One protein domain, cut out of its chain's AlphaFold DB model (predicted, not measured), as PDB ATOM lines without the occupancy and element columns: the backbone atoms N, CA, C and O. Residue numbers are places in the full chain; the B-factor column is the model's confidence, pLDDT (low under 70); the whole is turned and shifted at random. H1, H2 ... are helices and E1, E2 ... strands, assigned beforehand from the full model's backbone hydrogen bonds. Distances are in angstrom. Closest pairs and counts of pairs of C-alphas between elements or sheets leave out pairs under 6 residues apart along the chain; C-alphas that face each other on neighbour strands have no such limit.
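What this domain is: This is residues 59 to 136 of the 136 residues of the protein "Protease IV" of Vibrio sp. C7 (UniProt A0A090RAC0). Picture a small body with one long arm: a slab of two parallel strands, E1 and E2, has helix H2 next to it, and H3 runs side by side with H2. From this body the links before and after H1 run out and back as a loose arm with H1 near its tip, where residues 81 to 87 stick out free. The printed part has 78 residues with three named helices and two named strands, in the order E1, H1, H2, E2, H3; the class is mixed, helices and strands. The whole is loose, with a radius of gyration of the C-alphas of 14.7 A, and it spans 41 by 29 by 21 A, the arm adding to the length.

How they stand to each other: Start at the sheet, where E1, residues 59 to 63, and E2, residues 112 to 118, are parallel neighbours at 24 degrees. Look for N 60 and O 114 at 2.9 A and N 116 and O 60 at 2.8 A, both within hydrogen-bond range. Next find H2, residues 96 to 108; its closest C-alphas to E2 are those of Ala 106 and Ile 112, 6.1 A apart, and to E1 those of Ala 106 and Leu 60, 7.3 A apart. H3, residues 127 to 134, touches H2 at residues 96 to 100 of H2 alone, the closest C-alphas being those of Val 100 and Ile 133 at 5.7 A. These two helices run the same way at a shallow tilt of 20 degrees. H1, residues 77 to 85, is apart from H2, H3 and E2. E1, H1, H2 and E2 make a strand-helix-strand unit, two parallel neighbour strands with helices between them along the chain, and its crossover is right-handed. Outside the named strands, residues 68 to 69 pair in parallel with residues 94 to 95. Every O i to N i+4 pair is within hydrogen-bond range in H3, against 4 of 5 in H1 and 8 of 9 in H2.

Where its parts are: Find C-alpha 59 at (76.138, 125.112, 93.281); from there E1 runs 11.9 A to C-alpha 63. E2 runs 16.3 A from Ile 112 to Ala 118. H2 begins at C-alpha 96, (95.502, 130.978, 93.118), and runs 19.1 A to Asp 108. H1 runs 12.8 A from Pro 77 to Leu 85. H3 runs 10.3 A from Leu 127 and ends at C-alpha 134, (92.398, 121.414, 87.741).

The domain as a whole: The two C-alphas farthest apart, those of Leu 86 and Pro 110, are 42.3 A apart. The printed part has no cut and ends at His 136, the chain's last residue. The link from E1 to H1 is long, 13 residues, while the link from H2 to E2 is tight, 3 residues. The mean pLDDT of the printed part is 84.6; look for values under 70 at residues 79 to 84 and 87 to 91.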
ATOM      1  N   ALA A  59      74.945 125.215  94.104       86.44
ATOM      2  CA  ALA A  59      76.138 125.112  93.281       86.44
ATOM      3  C   ALA A  59      77.139 126.181  93.720       86.44
ATOM      4  O   ALA A  59      76.769 127.350  93.874       86.44
ATOM      5  N   LEU A  60      78.408 125.801  93.871       89.56
ATOM      6  CA  LEU A  60      79.483 126.765  94.058       89.56
ATOM      7  C   LEU A  60      79.715 127.489  92.732       89.56
ATOM      8  O   LEU A  60      80.152 126.882  91.754       89.56
ATOM      9  N   ILE A  61      79.455 128.792  92.701       91.06
ATOM     10  CA  ILE A  61      79.789 129.631  91.551       91.06
ATOM     11  C   ILE A  61      81.190 130.193  91.769       91.06
ATOM     12  O   ILE A  61      81.394 131.093  92.582       91.06
ATOM     13  N   VAL A  62      82.158 129.676  91.020       90.38
ATOM     14  CA  VAL A  62      83.522 130.202  91.003       90.38
ATOM     15  C   VAL A  62      83.577 131.283  89.930       90.38
ATOM     16  O   VAL A  62      83.731 130.997  88.740       90.38
ATOM     17  N   ASN A  63      83.383 132.529  90.362       91.00
ATOM     18  CA  ASN A  63      83.436 133.707  89.504       91.00
ATOM     19  C   ASN A  63      84.842 134.321  89.519       91.00
ATOM     20  O   ASN A  63      85.204 135.035  90.459       91.00
ATOM     21  N   ILE A  64      85.622 134.041  88.474       89.06
ATOM     22  CA  ILE A  64      86.969 134.591  88.309       89.06
ATOM     23  C   ILE A  64      86.883 135.829  87.413       89.06
ATOM     24  O   ILE A  64      86.829 135.715  86.190       89.06
ATOM     25  N   SER A  65      86.911 137.011  88.031       88.00
ATOM     26  CA  SER A  65      87.034 138.290  87.317       88.00
ATOM     27  C   SER A  65      88.408 138.886  87.585       88.00
ATOM     28  O   SER A  65      88.731 139.143  88.744       88.00
ATOM     29  N   GLY A  66      89.202 139.127  86.543       87.94
ATOM     30  CA  GLY A  66      90.562 139.656  86.676       87.94
ATOM     31  C   GLY A  66      91.651 138.584  86.868       87.94
ATOM     32  O   GLY A  66      91.361 137.383  86.910       87.94
ATOM     33  N   PRO A  67      92.934 138.984  86.903       90.00
ATOM     34  CA  PRO A  67      94.066 138.065  86.788       90.00
ATOM     35  C   PRO A  67      94.220 137.125  87.988       90.00
ATOM     36  O   PRO A  67      93.920 137.481  89.129       90.00
ATOM     37  N   ILE A  68      94.747 135.922  87.720       90.19
ATOM     38  CA  ILE A  68      95.095 134.944  88.757       90.19
ATOM     39  C   ILE A  68      96.533 135.187  89.230       90.19
ATOM     40  O   ILE A  68      97.503 134.913  88.509       90.19
ATOM     41  N   VAL A  69      96.672 135.659  90.461       91.00
ATOM     42  CA  VAL A  69      97.947 135.965  91.121       91.00
ATOM     43  C   VAL A  69      98.288 134.898  92.160       91.00
ATOM     44  O   VAL A  69      97.420 134.162  92.614       91.00
ATOM     45  N   GLU A  70      99.564 134.754  92.505       89.19
ATOM     46  CA  GLU A  70      99.986 133.816  93.564       89.19
ATOM     47  C   GLU A  70      99.900 134.459  94.951       89.19
ATOM     48  O   GLU A  70      99.571 133.786  95.922       89.19
ATOM     49  N   GLU A  71     100.111 135.771  95.022       85.50
ATOM     50  CA  GLU A  71     100.035 136.583  96.231       85.50
ATOM     51  C   GLU A  71      99.283 137.878  95.900       85.50
ATOM     52  O   GLU A  71      99.367 138.361  94.768       85.50
ATOM     53  N   ARG A  72      98.525 138.422  96.861       84.62
ATOM     54  CA  ARG A  72      97.820 139.697  96.665       84.62
ATOM     55  C   ARG A  72      98.826 140.832  96.599       84.62
ATOM     56  O   ARG A  72      99.675 140.958  97.481       84.62
ATOM     57  N   SER A  73      98.665 141.703  95.617       80.31
ATOM     58  CA  SER A  73      99.419 142.946  95.561       80.31
ATOM     59  C   SER A  73      99.078 143.828  96.765       80.31
ATOM     60  O   SER A  73      97.912 144.002  97.133       80.31
ATOM     61  N   TYR A  74     100.102 144.413  97.389       76.25
ATOM     62  CA  TYR A  74      99.900 145.382  98.459       76.25
ATOM     63  C   TYR A  74      99.313 146.675  97.885       76.25
ATOM     64  O   TYR A  74      99.975 147.382  97.122       76.25
ATOM     65  N   ILE A  75      98.083 146.998  98.279       72.19
ATOM     66  CA  ILE A  75      97.448 148.288  97.994       72.19
ATOM     67  C   ILE A  75      97.563 149.205  99.212       72.19
ATOM     68  O   ILE A  75      97.248 148.813 100.338       72.19
ATOM     69  N   ASN A  76      98.012 150.443  98.996       74.75
ATOM     70  CA  ASN A  76      98.062 151.436 100.061       74.75
ATOM     71  C   ASN A  76      96.621 151.792 100.486       74.75
ATOM     72  O   ASN A  76      95.805 152.141  99.629       74.75
ATOM     73  N   PRO A  77      96.284 151.743 101.786       71.06
ATOM     74  CA  PRO A  77      94.935 152.035 102.267       71.06
ATOM     75  C   PRO A  77      94.459 153.465 101.968       71.06
ATOM     76  O   PRO A  77      93.258 153.712 101.951       71.06
ATOM     77  N   MET A  78      95.364 154.419 101.719       74.50
ATOM     78  CA  MET A  78      94.971 155.767 101.298       74.50
ATOM     79  C   MET A  78      94.512 155.804  99.829       74.50
ATOM     80  O   MET A  78      93.592 156.544  99.473       74.50
ATOM     81  N   ASP A  79      95.098 154.954  98.986       66.88
ATOM     82  CA  ASP A  79      94.788 154.879  97.555       66.88
ATOM     83  C   ASP A  79      93.484 154.106  97.301       66.88
ATOM     84  O   ASP A  79      92.720 154.440  96.396       66.88
ATOM     85  N   SER A  80      93.152 153.127  98.150       67.19
ATOM     86  CA  SER A  80      91.878 152.399  98.062       67.19
ATOM     87  C   SER A  80      90.667 153.268  98.427       67.19
ATOM     88  O   SER A  80      89.592 153.143  97.826       67.19
ATOM     89  N   LEU A  81      90.831 154.195  99.377       69.69
ATOM     90  CA  LEU A  81      89.786 155.143  99.772       69.69
ATOM     91  C   LEU A  81      89.562 156.222  98.709       69.69
ATOM     92  O   LEU A  81      88.423 156.568  98.412       69.69
ATOM     93  N   THR A  82      90.628 156.740  98.099       69.88
ATOM     94  CA  THR A  82      90.485 157.730  97.021       69.88
ATOM     95  C   THR A  82      89.930 157.094  95.746       69.88
ATOM     96  O   THR A  82      89.036 157.668  95.128       69.88
ATOM     97  N   GLY A  83      90.363 155.879  95.398       66.06
ATOM     98  CA  GLY A  83      89.847 155.147  94.242       66.06
ATOM     99  C   GLY A  83      88.358 154.791  94.347       66.06
ATOM    100  O   GLY A  83      87.611 154.954  93.384       66.06
ATOM    101  N   SER A  84      87.890 154.387  95.533       65.81
ATOM    102  CA  SER A  84      86.464 154.089  95.757       65.81
ATOM    103  C   SER A  84      85.571 155.334  95.704       65.81
ATOM    104  O   SER A  84      84.451 155.255  95.202       65.81
ATOM    105  N   LEU A  85      86.063 156.497  96.145       70.88
ATOM    106  CA  LEU A  85      85.336 157.770  96.048       70.88
ATOM    107  C   LEU A  85      85.295 158.339  94.621       70.88
ATOM    108  O   LEU A  85      84.339 159.024  94.265       70.88
ATOM    109  N   LEU A  86      86.317 158.058  93.808       75.50
ATOM    110  CA  LEU A  86      86.414 158.504  92.414       75.50
ATOM    111  C   LEU A  86      85.763 157.532  91.417       75.50
ATOM    112  O   LEU A  86      85.764 157.800  90.217       75.50
ATOM    113  N   GLY A  87      85.196 156.421  91.896       62.00
ATOM    114  CA  GLY A  87      84.534 155.423  91.056       62.00
ATOM    115  C   GLY A  87      85.490 154.588  90.200       62.00
ATOM    116  O   GLY A  87      85.049 153.961  89.242       62.00
ATOM    117  N   SER A  88      86.788 154.565  90.516       64.56
ATOM    118  CA  SER A  88      87.713 153.628  89.883       64.56
ATOM    119  C   SER A  88      87.547 152.263  90.543       64.56
ATOM    120  O   SER A  88      87.847 152.109  91.731       64.56
ATOM    121  N   GLU A  89      87.073 151.276  89.787       60.88
ATOM    122  CA  GLU A  89      87.076 149.887  90.241       60.88
ATOM    123  C   GLU A  89      88.524 149.462  90.505       60.88
ATOM    124  O   GLU A  89      89.375 149.496  89.613       60.88
ATOM    125  N   MET A  90      88.822 149.114  91.759       64.75
ATOM    126  CA  MET A  90      90.131 148.572  92.103       64.75
ATOM    127  C   MET A  90      90.361 147.281  91.306       64.75
ATOM    128  O   MET A  90      89.423 146.487  91.174       64.75
ATOM    129  N   PRO A  91      91.585 147.036  90.802       65.25
ATOM    130  CA  PRO A  91      91.899 145.800  90.102       65.25
ATOM    131  C   PRO A  91      91.519 144.597  90.970       65.25
ATOM    132  O   PRO A  91      92.051 144.418  92.067       65.25
ATOM    133  N   ARG A  92      90.569 143.784  90.498       75.25
ATOM    134  CA  ARG A  92      90.173 142.556  91.190       75.25
ATOM    135  C   ARG A  92      91.215 141.486  90.883       75.25
ATOM    136  O   ARG A  92      91.302 140.993  89.762       75.25
ATOM    137  N   GLU A  93      92.043 141.168  91.868       85.88
ATOM    138  CA  GLU A  93      93.009 140.072  91.795       85.88
ATOM    139  C   GLU A  93      92.423 138.817  92.443       85.88
ATOM    140  O   GLU A  93      91.868 138.877  93.543       85.88
ATOM    141  N   ASN A  94      92.568 137.667  91.780       89.44
ATOM    142  CA  ASN A  94      92.147 136.380  92.330       89.44
ATOM    143  C   ASN A  94      93.380 135.575  92.733       89.44
ATOM    144  O   ASN A  94      94.230 135.270  91.897       89.44
ATOM    145  N   VAL A  95      93.486 135.215  94.008       92.00
ATOM    146  CA  VAL A  95      94.631 134.446  94.507       92.00
ATOM    147  C   VAL A  95      94.459 132.972  94.156       92.00
ATOM    148  O   VAL A  95      93.442 132.360  94.475       92.00
ATOM    149  N   LEU A  96      95.479 132.381  93.534       91.62
ATOM    150  CA  LEU A  96      95.502 130.978  93.118       91.62
ATOM    151  C   LEU A  96      95.199 130.025  94.280       91.62
ATOM    152  O   LEU A  96      94.396 129.106  94.137       91.62
ATOM    153  N   PHE A  97      95.852 130.245  95.419       92.25
ATOM    154  CA  PHE A  97      95.700 129.396  96.595       92.25
ATOM    155  C   PHE A  97      94.301 129.507  97.206       92.25
ATOM    156  O   PHE A  97      93.733 128.481  97.562       92.25
ATOM    157  N   ASP A  98      93.709 130.705  97.225       92.31
ATOM    158  CA  ASP A  98      92.340 130.910  97.717       92.31
ATOM    159  C   ASP A  98      91.320 130.165  96.838       92.31
ATOM    160  O   ASP A  98      90.395 129.538  97.355       92.31
ATOM    161  N   ILE A  99      91.507 130.171  95.510       91.50
ATOM    162  CA  ILE A  99      90.653 129.421  94.571       91.50
ATOM    163  C   ILE A  99      90.744 127.918  94.854       91.50
ATOM    164  O   ILE A  99      89.720 127.246  94.976       91.50
ATOM    165  N   VAL A 100      91.964 127.389  94.967       93.00
ATOM    166  CA  VAL A 100      92.195 125.961  95.220       93.00
ATOM    167  C   VAL A 100      91.636 125.541  96.575       93.00
ATOM    168  O   VAL A 100      90.994 124.498  96.666       93.00
ATOM    169  N   GLU A 101      91.829 126.349  97.613       92.75
ATOM    170  CA  GLU A 101      91.301 126.049  98.942       92.75
ATOM    171  C   GLU A 101      89.770 126.086  98.960       92.75
ATOM    172  O   GLU A 101      89.144 125.206  99.542       92.75
ATOM    173  N   THR A 102      89.154 127.026  98.238       91.50
ATOM    174  CA  THR A 102      87.691 127.091  98.096       91.50
ATOM    175  C   THR A 102      87.138 125.848  97.394       91.50
ATOM    176  O   THR A 102      86.145 125.282  97.844       91.50
ATOM    177  N   ILE A 103      87.788 125.383  96.321       91.88
ATOM    178  CA  ILE A 103      87.391 124.155  95.609       91.88
ATOM    179  C   ILE A 103      87.555 122.927  96.512       91.88
ATOM    180  O   ILE A 103      86.662 122.082  96.575       91.88
ATOM    181  N   ARG A 104      88.660 122.843  97.262       91.81
ATOM    182  CA  ARG A 104      88.896 121.761  98.227       91.81
ATOM    183  C   ARG A 104      87.860 121.748  99.341       91.81
ATOM    184  O   ARG A 104      87.335 120.690  99.657       91.81
ATOM    185  N   HIS A 105      87.537 122.909  99.900       91.19
ATOM    186  CA  HIS A 105      86.496 123.027 100.912       91.19
ATOM    187  C   HIS A 105      85.138 122.602 100.345       91.19
ATOM    188  O   HIS A 105      84.390 121.876 100.990       91.19
ATOM    189  N   ALA A 106      84.837 123.000  99.110       89.94
ATOM    190  CA  ALA A 106      83.591 122.648  98.448       89.94
ATOM    191  C   ALA A 106      83.455 121.163  98.112       89.94
ATOM    192  O   ALA A 106      82.342 120.650  98.057       89.94
ATOM    193  N   LYS A 107      84.572 120.459  97.918       88.81
ATOM    194  CA  LYS A 107      84.584 119.005  97.747       88.81
ATOM    195  C   LYS A 107      84.106 118.265  99.001       88.81
ATOM    196  O   LYS A 107      83.462 117.226  98.871       88.81
ATOM    197  N   ASP A 108      84.438 118.776 100.184       90.31
ATOM    198  CA  ASP A 108      84.107 118.144 101.467       90.31
ATOM    199  C   ASP A 108      82.782 118.671 102.067       90.31
ATOM    200  O   ASP A 108      82.317 118.161 103.089       90.31
ATOM    201  N   ASP A 109      82.150 119.665 101.431       89.06
ATOM    202  CA  ASP A 109      80.902 120.281 101.884       89.06
ATOM    203  C   ASP A 109      79.662 119.536 101.341       89.06
ATOM    204  O   ASP A 109      79.396 119.564 100.135       89.06
ATOM    205  N   PRO A 110      78.835 118.909 102.203       85.56
ATOM    206  CA  PRO A 110      77.637 118.187 101.775       85.56
ATOM    207  C   PRO A 110      76.526 119.094 101.215       85.56
ATOM    208  O   PRO A 110      75.538 118.583 100.690       85.56
ATOM    209  N   GLN A 111      76.629 120.421 101.353       87.50
ATOM    210  CA  GLN A 111      75.662 121.378 100.809       87.50
ATOM    211  C   GLN A 111      75.960 121.771  99.354       87.50
ATOM    212  O   GLN A 111      75.099 122.380  98.709       87.50
ATOM    213  N   ILE A 112      77.146 121.433  98.835       88.88
ATOM    214  CA  ILE A 112      77.581 121.800  97.486       88.88
ATOM    215  C   ILE A 112      77.406 120.609  96.540       88.88
ATOM    216  O   ILE A 112      78.071 119.587  96.665       88.88
ATOM    217  N   THR A 113      76.510 120.737  95.558       88.00
ATOM    218  CA  THR A 113      76.203 119.646  94.607       88.00
ATOM    219  C   THR A 113      76.978 119.714  93.302       88.00
ATOM    220  O   THR A 113      77.016 118.744  92.545       88.00
ATOM    221  N   GLY A 114      77.605 120.851  93.014       87.62
ATOM    222  CA  GLY A 114      78.368 121.042  91.793       87.62
ATOM    223  C   GLY A 114      79.061 122.394  91.746       87.62
ATOM    224  O   GLY A 114      78.810 123.271  92.571       87.62
ATOM    225  N   ILE A 115      79.933 122.550  90.753       90.75
ATOM    226  CA  ILE A 115      80.713 123.767  90.526       90.75
ATOM    227  C   ILE A 115      80.292 124.383  89.192       90.75
ATOM    228  O   ILE A 115      80.257 123.703  88.166       90.75
ATOM    229  N   VAL A 116      80.005 125.682  89.203       92.06
ATOM    230  CA  VAL A 116      79.760 126.496  88.010       92.06
ATOM    231  C   VAL A 116      80.924 127.464  87.851       92.06
ATOM    232  O   VAL A 116      81.152 128.324  88.699       92.06
ATOM    233  N   LEU A 117      81.666 127.322  86.755       91.19
ATOM    234  CA  LEU A 117      82.798 128.183  86.426       91.19
ATOM    235  C   LEU A 117      82.305 129.375  85.596       91.19
ATOM    236  O   LEU A 117      81.932 129.215  84.435       91.19
ATOM    237  N   ALA A 118      82.317 130.568  86.186       91.81
ATOM    238  CA  ALA A 118      82.049 131.821  85.487       91.81
ATOM    239  C   ALA A 118      83.389 132.507  85.180       91.81
ATOM    240  O   ALA A 118      84.022 133.077  86.067       91.81
ATOM    241  N   LEU A 119      83.844 132.382  83.928       90.56
ATOM    242  CA  LEU A 119      85.174 132.821  83.465       90.56
ATOM    243  C   LEU A 119      85.101 133.923  82.392       90.56
ATOM    244  O   LEU A 119      86.065 134.147  81.667       90.56
ATOM    245  N   ASN A 120      83.952 134.586  82.245       89.19
ATOM    246  CA  ASN A 120      83.703 135.616  81.227       89.19
ATOM    247  C   ASN A 120      84.648 136.823  81.344       89.19
ATOM    248  O   ASN A 120      85.005 137.426  80.337       89.19
ATOM    249  N   GLU A 121      85.043 137.163  82.568       88.31
ATOM    250  CA  GLU A 121      85.922 138.289  82.900       88.31
ATOM    251  C   GLU A 121      87.337 137.827  83.280       88.31
ATOM    252  O   GLU A 121      88.132 138.608  83.813       88.31
ATOM    253  N   MET A 122      87.667 136.554  83.034       89.88
ATOM    254  CA  MET A 122      88.989 136.018  83.330       89.88
ATOM    255  C   MET A 122      89.948 136.353  82.177       89.88
ATOM    256  O   MET A 122      89.745 135.875  81.057       89.88
ATOM    257  N   PRO A 123      91.012 137.138  82.417       88.50
ATOM    258  CA  PRO A 123      92.047 137.365  81.420       88.50
ATOM    259  C   PRO A 123      92.895 136.101  81.223       88.50
ATOM    260  O   PRO A 123      92.852 135.154  82.014       88.50
ATOM    261  N   GLU A 124      93.712 136.101  80.173       87.69
ATOM    262  CA  GLU A 124      94.656 135.019  79.905       87.69
ATOM    263  C   GLU A 124      95.562 134.747  81.116       87.69
ATOM    264  O   GLU A 124      96.026 135.656  81.809       87.69
ATOM    265  N   THR A 125      95.820 133.469  81.381       90.44
ATOM    266  CA  THR A 125      96.630 133.027  82.519       90.44
ATOM    267  C   THR A 125      97.540 131.870  82.119       90.44
ATOM    268  O   THR A 125      97.358 131.221  81.088       90.44
ATOM    269  N   ASN A 126      98.554 131.604  82.937       90.44
ATOM    270  CA  ASN A 126      99.543 130.569  82.670       90.44
ATOM    271  C   ASN A 126      98.928 129.164  82.822       90.44
ATOM    272  O   ASN A 126      98.284 128.857  83.829       90.44
ATOM    273  N   LEU A 127      99.215 128.276  81.865       91.12
ATOM    274  CA  LEU A 127      98.807 126.869  81.883       91.12
ATOM    275  C   LEU A 127      99.194 126.146  83.182       91.12
ATOM    276  O   LEU A 127      98.452 125.289  83.656       91.12
ATOM    277  N   THR A 128     100.331 126.490  83.787       92.25
ATOM    278  CA  THR A 128     100.761 125.904  85.063       92.25
ATOM    279  C   THR A 128      99.781 126.223  86.193       92.25
ATOM    280  O   THR A 128      99.456 125.326  86.970       92.25
ATOM    281  N   LYS A 129      99.246 127.452  86.245       90.62
ATOM    282  CA  LYS A 129      98.246 127.867  87.244       90.62
ATOM    283  C   LYS A 129      96.918 127.146  87.015       90.62
ATOM    284  O   LYS A 129      96.363 126.576  87.945       90.62
ATOM    285  N   LEU A 130      96.467 127.068  85.760       91.88
ATOM    286  CA  LEU A 130      95.249 126.333  85.394       91.88
ATOM    287  C   LEU A 130      95.345 124.845  85.733       91.88
ATOM    288  O   LEU A 130      94.417 124.271  86.293       91.88
ATOM    289  N   ARG A 131      96.488 124.219  85.443       92.75
ATOM    290  CA  ARG A 131      96.726 122.809  85.767       92.75
ATOM    291  C   ARG A 131      96.798 122.568  87.271       92.75
ATOM    292  O   ARG A 131      96.412 121.497  87.726       92.75
ATOM    293  N   TYR A 132      97.292 123.540  88.033       92.56
ATOM    294  CA  TYR A 132      97.290 123.464  89.488       92.56
ATOM    295  C   TYR A 132      95.865 123.500  90.056       92.56
ATOM    296  O   TYR A 132      95.552 122.677  90.913       92.56
ATOM    297  N   ILE A 133      94.999 124.369  89.518       91.00
ATOM    298  CA  ILE A 133      93.568 124.413  89.860       91.00
ATOM    299  C   ILE A 133      92.891 123.094  89.480       91.00
ATOM    300  O   ILE A 133      92.289 122.463  90.329       91.00
ATOM    301  N   ALA A 134      93.065 122.622  88.243       89.25
ATOM    302  CA  ALA A 134      92.398 121.414  87.741       89.25
ATOM    303  C   ALA A 134      92.788 120.111  88.466       89.25
ATOM    304  O   ALA A 134      92.107 119.098  88.323       89.25
ATOM    305  N   LYS A 135      93.916 120.100  89.184       90.25
ATOM    306  CA  LYS A 135      94.377 118.932  89.944       90.25
ATOM    307  C   LYS A 135      93.597 118.736  91.252       90.25
ATOM    308  O   LYS A 135      93.592 117.616  91.766       90.25
ATOM    309  N   HIS A 136      93.037 119.806  91.806       79.12
ATOM    310  CA  HIS A 136      92.428 119.830  93.136       79.12
ATOM    311  C   HIS A 136      90.913 119.976  93.031       79.12
ATOM    312  O   HIS A 136      90.245 119.356  93.886       79.12
TER     313      HIS A 136